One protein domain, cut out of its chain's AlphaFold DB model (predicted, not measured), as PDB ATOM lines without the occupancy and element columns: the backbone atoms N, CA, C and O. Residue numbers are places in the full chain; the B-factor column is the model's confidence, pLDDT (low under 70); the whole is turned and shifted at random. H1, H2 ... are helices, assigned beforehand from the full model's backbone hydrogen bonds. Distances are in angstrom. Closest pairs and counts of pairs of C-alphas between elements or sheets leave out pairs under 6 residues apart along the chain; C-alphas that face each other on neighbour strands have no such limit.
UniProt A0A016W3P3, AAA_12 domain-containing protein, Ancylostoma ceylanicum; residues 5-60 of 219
ATOM      1  N   SER A   5     208.064 160.038 137.698       91.88
ATOM      2  CA  SER A   5     209.273 160.729 137.242       91.88
ATOM      3  C   SER A   5     210.528 160.188 137.937       91.88
ATOM      4  O   SER A   5     211.563 160.052 137.289       91.88
ATOM      5  N   GLN A   6     210.405 159.733 139.187       91.44
ATOM      6  CA  GLN A   6     211.500 159.189 139.992       91.44
ATOM      7  C   GLN A   6     211.789 157.701 139.745       91.44
ATOM      8  O   GLN A   6     212.731 157.150 140.316       91.44
ATOM      9  N   ILE A   7     211.006 157.012 138.906       93.00
ATOM     10  CA  ILE A   7     211.203 155.582 138.634       93.00
ATOM     11  C   ILE A   7     212.183 155.413 137.461       93.00
ATOM     12  O   ILE A   7     211.862 155.815 136.339       93.00
ATOM     13  N   PRO A   8     213.341 154.748 137.655       93.12
ATOM     14  CA  PRO A   8     214.257 154.457 136.558       93.12
ATOM     15  C   PRO A   8     213.658 153.497 135.522       93.12
ATOM     16  O   PRO A   8     212.998 152.510 135.866       93.12
ATOM     17  N   GLY A   9     213.984 153.703 134.247       91.56
ATOM     18  CA  GLY A   9     213.582 152.839 133.132       91.56
ATOM     19  C   GLY A   9     213.834 151.336 133.354       91.56
ATOM     20  O   GLY A   9     212.922 150.543 133.110       91.56
ATOM     21  N   PRO A  10     215.000 150.899 133.875       91.56
ATOM     22  CA  PRO A  10     215.232 149.483 134.177       91.56
ATOM     23  C   PRO A  10     214.245 148.893 135.195       91.56
ATOM     24  O   PRO A  10     213.834 147.737 135.065       91.56
ATOM     25  N   VAL A  11     213.819 149.686 136.185       92.50
ATOM     26  CA  VAL A  11     212.809 149.266 137.168       92.50
ATOM     27  C   VAL A  11     211.464 149.080 136.473       92.50
ATOM     28  O   VAL A  11     210.830 148.040 136.654       92.50
ATOM     29  N   PHE A  12     211.073 150.024 135.612       91.88
ATOM     30  CA  PHE A  12     209.868 149.912 134.790       91.88
ATOM     31  C   PHE A  12     209.851 148.637 133.937       91.88
ATOM     32  O   PHE A  12     208.881 147.883 134.005       91.88
ATOM     33  N   VAL A  13     210.930 148.346 133.199       91.06
ATOM     34  CA  VAL A  13     211.029 147.130 132.368       91.06
ATOM     35  C   VAL A  13     210.841 145.876 133.222       91.06
ATOM     36  O   VAL A  13     210.098 144.974 132.844       91.06
ATOM     37  N   SER A  14     211.441 145.844 134.416       92.88
ATOM     38  CA  SER A  14     211.304 144.710 135.334       92.88
ATOM     39  C   SER A  14     209.875 144.507 135.860       92.88
ATOM     40  O   SER A  14     209.484 143.380 136.165       92.88
ATOM     41  N   ILE A  15     209.099 145.589 135.988       92.25
ATOM     42  CA  ILE A  15     207.697 145.552 136.414       92.25
ATOM     43  C   ILE A  15     206.816 145.087 135.252       92.25
ATOM     44  O   ILE A  15     205.972 144.212 135.441       92.25
ATOM     45  N   ALA A  16     207.028 145.642 134.057       90.62
ATOM     46  CA  ALA A  16     206.269 145.301 132.859       90.62
ATOM     47  C   ALA A  16     206.438 143.823 132.470       90.62
ATOM     48  O   ALA A  16     205.452 143.163 132.151       90.62
ATOM     49  N   ASP A  17     207.659 143.289 132.572       93.88
ATOM     50  CA  ASP A  17     207.967 141.880 132.292       93.88
ATOM     51  C   ASP A  17     207.285 140.922 133.283       93.88
ATOM     52  O   ASP A  17     206.696 139.913 132.898       93.88
ATOM     53  N   ARG A  18     207.286 141.269 134.576       95.44
ATOM     54  CA  ARG A  18     206.660 140.447 135.625       95.44
ATOM     55  C   ARG A  18     205.137 140.511 135.626       95.44
ATOM     56  O   ARG A  18     204.495 139.588 136.124       95.44
ATOM     57  N   LEU A  19     204.558 141.597 135.117       94.19
ATOM     58  CA  LEU A  19     203.118 141.862 135.145       94.19
ATOM     59  C   LEU A  19     202.605 142.213 133.731       94.19
ATOM     60  O   LEU A  19     202.141 143.333 133.501       94.19
ATOM     61  N   PRO A  20     202.649 141.268 132.773       91.12
ATOM     62  CA  PRO A  20     202.380 141.561 131.362       91.12
ATOM     63  C   PRO A  20     200.895 141.791 131.046       91.12
ATOM     64  O   PRO A  20     200.562 142.387 130.026       91.12
ATOM     65  N   TYR A  21     199.986 141.323 131.906       94.25
ATOM     66  CA  TYR A  21     198.538 141.373 131.661       94.25
ATOM     67  C   TYR A  21     197.817 142.490 132.419       94.25
ATOM     68  O   TYR A  21     196.598 142.616 132.304       94.25
ATOM     69  N   ILE A  22     198.533 143.289 133.218       94.12
ATOM     70  CA  ILE A  22     197.910 144.374 133.979       94.12
ATOM     71  C   ILE A  22     197.884 145.663 133.163       94.12
ATOM     72  O   ILE A  22     198.770 145.941 132.356       94.12
ATOM     73  N   ARG A  23     196.871 146.491 133.415       92.06
ATOM     74  CA  ARG A  23     196.861 147.867 132.928       92.06
ATOM     75  C   ARG A  23     197.776 148.704 133.816       92.06
ATOM     76  O   ARG A  23     197.518 148.836 135.009       92.06
ATOM     77  N   HIS A  24     198.803 149.292 133.218       91.56
ATOM     78  CA  HIS A  24     199.712 150.197 133.911       91.56
ATOM     79  C   HIS A  24     199.242 151.643 133.752       91.56
ATOM     80  O   HIS A  24     198.857 152.062 132.663       91.56
ATOM     81  N   ILE A  25     199.271 152.394 134.849       93.75
ATOM     82  CA  ILE A  25     199.012 153.837 134.879       93.75
ATOM     83  C   ILE A  25     200.192 154.469 135.613       93.75
ATOM     84  O   ILE A  25     200.508 154.050 136.733       93.75
ATOM     85  N   TYR A  26     200.840 155.442 134.979       94.00
ATOM     86  CA  TYR A  26     201.969 156.194 135.522       94.00
ATOM     87  C   TYR A  26     201.558 157.654 135.649       94.00
ATOM     88  O   TYR A  26     201.094 158.248 134.678       94.00
ATOM     89  N   ILE A  27     201.691 158.191 136.852       94.50
ATOM     90  CA  ILE A  27     201.352 159.565 137.209       94.50
ATOM     91  C   ILE A  27     202.632 160.198 137.743       94.50
ATOM     92  O   ILE A  27     203.362 159.548 138.487       94.50
ATOM     93  N   GLY A  28     202.928 161.420 137.323       92.94
ATOM     94  CA  GLY A  28     204.091 162.177 137.768       92.94
ATOM     95  C   GLY A  28     204.304 163.400 136.886       92.94
ATOM     96  O   GLY A  28     203.446 163.734 136.064       92.94
ATOM     97  N   ASP A  29     205.462 164.031 137.036       91.00
ATOM     98  CA  ASP A  29     205.819 165.252 136.329       91.00
ATOM     99  C   ASP A  29     207.285 165.206 135.889       91.00
ATOM    100  O   ASP A  29     208.190 165.084 136.711       91.00
ATOM    101  N   VAL A  30     207.523 165.295 134.578       87.50
ATOM    102  CA  VAL A  30     208.872 165.237 133.991       87.50
ATOM    103  C   VAL A  30     209.735 166.449 134.337       87.50
ATOM    104  O   VAL A  30     210.940 166.400 134.117       87.50
ATOM    105  N   TYR A  31     209.131 167.524 134.844       87.50
ATOM    106  CA  TYR A  31     209.835 168.740 135.237       87.50
ATOM    107  C   TYR A  31     210.120 168.830 136.743       87.50
ATOM    108  O   TYR A  31     210.686 169.827 137.196       87.50
ATOM    109  N   GLN A  32     209.716 167.820 137.514       86.94
ATOM    110  CA  GLN A  32     210.058 167.676 138.930       86.94
ATOM    111  C   GLN A  32     211.260 166.730 139.096       86.94
ATOM    112  O   GLN A  32     212.020 166.520 138.153       86.94
ATOM    113  N   GLU A  33     211.468 166.189 140.299       84.94
ATOM    114  CA  GLU A  33     212.655 165.390 140.613       84.94
ATOM    115  C   GLU A  33     212.824 164.172 139.692       84.94
ATOM    116  O   GLU A  33     211.889 163.400 139.425       84.94
ATOM    117  N   GLU A  34     214.067 164.004 139.245       86.31
ATOM    118  CA  GLU A  34     214.541 162.856 138.483       86.31
ATOM    119  C   GLU A  34     214.917 161.688 139.413       86.31
ATOM    120  O   GLU A  34     215.099 161.860 140.623       86.31
ATOM    121  N   PRO A  35     215.081 160.464 138.879       87.81
ATOM    122  CA  PRO A  35     215.536 159.343 139.684       87.81
ATOM    123  C   PRO A  35     216.912 159.619 140.301       87.81
ATOM    124  O   PRO A  35     217.864 159.963 139.604       87.81
ATOM    125  N   HIS A  36     217.041 159.407 141.609       85.12
ATOM    126  CA  HIS A  36     218.289 159.672 142.320       85.12
ATOM    127  C   HIS A  36     219.446 158.785 141.815       85.12
ATOM    128  O   HIS A  36     219.350 157.553 141.795       85.12
ATOM    129  N   VAL A  37     220.588 159.403 141.488       84.56
ATOM    130  CA  VAL A  37     221.770 158.715 140.942       84.56
ATOM    131  C   VAL A  37     223.009 158.951 141.806       84.56
ATOM    132  O   VAL A  37     223.346 160.075 142.150       84.56
ATOM    133  N   HIS A  38     223.751 157.882 142.116       84.19
ATOM    134  CA  HIS A  38     225.024 157.962 142.856       84.19
ATOM    135  C   HIS A  38     226.260 158.201 141.974       84.19
ATOM    136  O   HIS A  38     227.386 158.215 142.472       84.19
ATOM    137  N   CYS A  39     226.077 158.337 140.664       86.56
ATOM    138  CA  CYS A  39     227.151 158.572 139.707       86.56
ATOM    139  C   CYS A  39     226.916 159.894 138.969       86.56
ATOM    140  O   CYS A  39     225.794 160.401 138.989       86.56
ATOM    141  N   PRO A  40     227.953 160.475 138.337       85.50
ATOM    142  CA  PRO A  40     227.802 161.721 137.596       85.50
ATOM    143  C   PRO A  40     226.679 161.616 136.559       85.50
ATOM    144  O   PRO A  40     226.595 160.608 135.850       85.50
ATOM    145  N   SER A  41     225.860 162.663 136.441       77.94
ATOM    146  CA  SER A  41     224.735 162.729 135.493       77.94
ATOM    147  C   SER A  41     225.174 162.559 134.033       77.94
ATOM    148  O   SER A  41     224.436 162.014 133.222       77.94
ATOM    149  N   SER A  42     226.415 162.939 133.710       85.00
ATOM    150  CA  SER A  42     227.029 162.758 132.389       85.00
ATOM    151  C   SER A  42     227.496 161.329 132.093       85.00
ATOM    152  O   SER A  42     227.928 161.035 130.978       85.00
ATOM    153  N   SER A  43     227.465 160.426 133.075       90.19
ATOM    154  CA  SER A  43     227.920 159.053 132.874       90.19
ATOM    155  C   SER A  43     226.905 158.235 132.073       90.19
ATOM    156  O   SER A  43     225.694 158.386 132.228       90.19
ATOM    157  N   ASN A  44     227.394 157.274 131.285       87.75
ATOM    158  CA  ASN A  44     226.527 156.305 130.603       87.75
ATOM    159  C   ASN A  44     225.628 155.547 131.596       87.75
ATOM    160  O   ASN A  44     224.483 155.233 131.286       87.75
ATOM    161  N   SER A  45     226.129 155.278 132.804       86.38
ATOM    162  CA  SER A  45     225.351 154.634 133.862       86.38
ATOM    163  C   SER A  45     224.138 155.467 134.276       86.38
ATOM    164  O   SER A  45     223.066 154.899 134.449       86.38
ATOM    165  N   ALA A  46     224.270 156.792 134.384       86.00
ATOM    166  CA  ALA A  46     223.137 157.682 134.626       86.00
ATOM    167  C   ALA A  46     222.215 157.745 133.396       86.00
ATOM    168  O   ALA A  46     221.020 157.477 133.505       86.00
ATOM    169  N   ALA A  47     222.784 157.983 132.210       85.06
ATOM    170  CA  ALA A  47     222.026 158.151 130.970       85.06
ATOM    171  C   ALA A  47     221.132 156.945 130.624       85.06
ATOM    172  O   ALA A  47     220.003 157.117 130.163       85.06
ATOM    173  N   PHE A  48     221.612 155.717 130.852       84.19
ATOM    174  CA  PHE A  48     220.863 154.493 130.545       84.19
ATOM    175  C   PHE A  48     220.208 153.852 131.770       84.19
ATOM    176  O   PHE A  48     219.181 153.190 131.642       84.19
ATOM    177  N   GLY A  49     220.804 154.016 132.952       86.19
ATOM    178  CA  GLY A  49     220.358 153.361 134.179       86.19
ATOM    179  C   GLY A  49     219.372 154.180 135.004       86.19
ATOM    180  O   GLY A  49     218.611 153.587 135.764       86.19
ATOM    181  N   ALA A  50     219.360 155.504 134.845       89.06
ATOM    182  CA  ALA A  50     218.560 156.420 135.654       89.06
ATOM    183  C   ALA A  50     217.613 157.314 134.846       89.06
ATOM    184  O   ALA A  50     216.940 158.159 135.422       89.06
ATOM    185  N   ARG A  51     217.496 157.115 133.527       89.69
ATOM    186  CA  ARG A  51     216.466 157.806 132.744       89.69
ATOM    187  C   ARG A  51     215.081 157.470 133.301       89.69
ATOM    188  O   ARG A  51     214.746 156.291 133.440       89.69
ATOM    189  N   SER A  52     214.286 158.500 133.577       92.44
ATOM    190  CA  SER A  52     212.919 158.359 134.073       92.44
ATOM    191  C   SER A  52     212.040 157.541 133.127       92.44
ATOM    192  O   SER A  52     212.086 157.717 131.903       92.44
ATOM    193  N   VAL A  53     211.180 156.686 133.688       92.62
ATOM    194  CA  VAL A  53     210.131 156.004 132.922       92.62
ATOM    195  C   VAL A  53     209.208 157.002 132.226       92.62
ATOM    196  O   VAL A  53     208.804 156.741 131.097       92.62
ATOM    197  N   MET A  54     208.920 158.160 132.827       92.44
ATOM    198  CA  MET A  54     208.059 159.157 132.193       92.44
ATOM    199  C   MET A  54     208.679 159.686 130.906       92.44
ATOM    200  O   MET A  54     208.020 159.663 129.877       92.44
ATOM    201  N   SER A  55     209.969 160.032 130.910       89.62
ATOM    202  CA  SER A  55     210.674 160.474 129.698       89.62
ATOM    203  C   SER A  55     210.802 159.376 128.633       89.62
ATOM    204  O   SER A  55     211.074 159.669 127.469       89.62
ATOM    205  N   VAL A  56     210.698 158.098 129.011       89.31
ATOM    206  CA  VAL A  56     210.652 156.972 128.061       89.31
ATOM    207  C   VAL A  56     209.252 156.833 127.463       89.31
ATOM    208  O   VAL A  56     209.127 156.664 126.253       89.31
ATOM    209  N   LEU A  57     208.216 156.913 128.300       91.06
ATOM    210  CA  LEU A  57     206.817 156.801 127.894       91.06
ATOM    211  C   LEU A  57     206.351 158.007 127.068       91.06
ATOM    212  O   LEU A  57     205.633 157.817 126.095       91.06
ATOM    213  N   ASP A  58     206.806 159.212 127.408       90.12
ATOM    214  CA  ASP A  58     206.510 160.456 126.690       90.12
ATOM    215  C   ASP A  58     207.048 160.430 125.248       90.12
ATOM    216  O   ASP A  58     206.397 160.871 124.306       90.12
ATOM    217  N   ALA A  59     208.203 159.788 125.044       88.00
ATOM    218  CA  ALA A  59     208.796 159.593 123.723       88.00
ATOM    219  C   ALA A  59     208.172 158.430 122.918       88.00
ATOM    220  O   ALA A  59     208.547 158.211 121.763       88.00
ATOM    221  N   ALA A  60     207.272 157.635 123.508       89.19
ATOM    222  CA  ALA A  60     206.741 156.428 122.886       89.19
ATOM    223  C   ALA A  60     205.447 156.704 122.102       89.19
ATOM    224  O   ALA A  60     204.452 157.173 122.643       89.19
TER     225      ALA A  60
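What this domain is: This is residues 5 to 60 of the 219 residues of the protein "AAA_12 domain-containing protein" of Ancylostoma ceylanicum (UniProt A0A016W3P3). There is little regular structure: short helices H1 and H2 lie roughly end to end, H3 stands across near the start of H1, and the long loop of residues 19 to 43 arches from the end of H1 round to H2. The 56 printed residues, with three named helices in the order H1, H2, H3, are all helix by class, though these hold only 22 residues. The whole is elongated, 36 by 22 by 18 A, and only just compact, close to loose, with a radius of gyration of the C-alphas of 11.7 A.

Where its parts are: H1, residues 9 to 18, begins at C-alpha 9 (213.582, 152.839, 133.132) and measures 14.4 A. H2, residues 44 to 49, measures 7.7 A. H3, residues 53 to 58, measures 8.5 A and ends at C-alpha 58 (206.510, 160.456, 126.690).

How they stand to each other: H1 and H2 only just touch, with 3 pairs of C-alphas within 8 A, the closest those of Pro 10 and Gly 49 at 6.4 A; they run the same way at a shallow tilt of 31 degrees. H1 and H3 only just touch, also with 3 pairs, the closest C-alphas being those of Gly 9 and Val 53 at 4.7 A; they are about perpendicular at 89 degrees. H2 and H3 are apart. In H1, H2 and H3 every O i to N i+4 pair is within hydrogen-bond range.

The domain as a whole: The farthest C-alphas, of Tyr 21 and Pro 40, are 36.1 A apart. Residues 17 to 23, of which 17 and 18 belong to H1, stand free. The link from H1 to H2 is long; H2 to H3 is tight. The printed part has no cut, and no printed residue is under 70 in pLDDT.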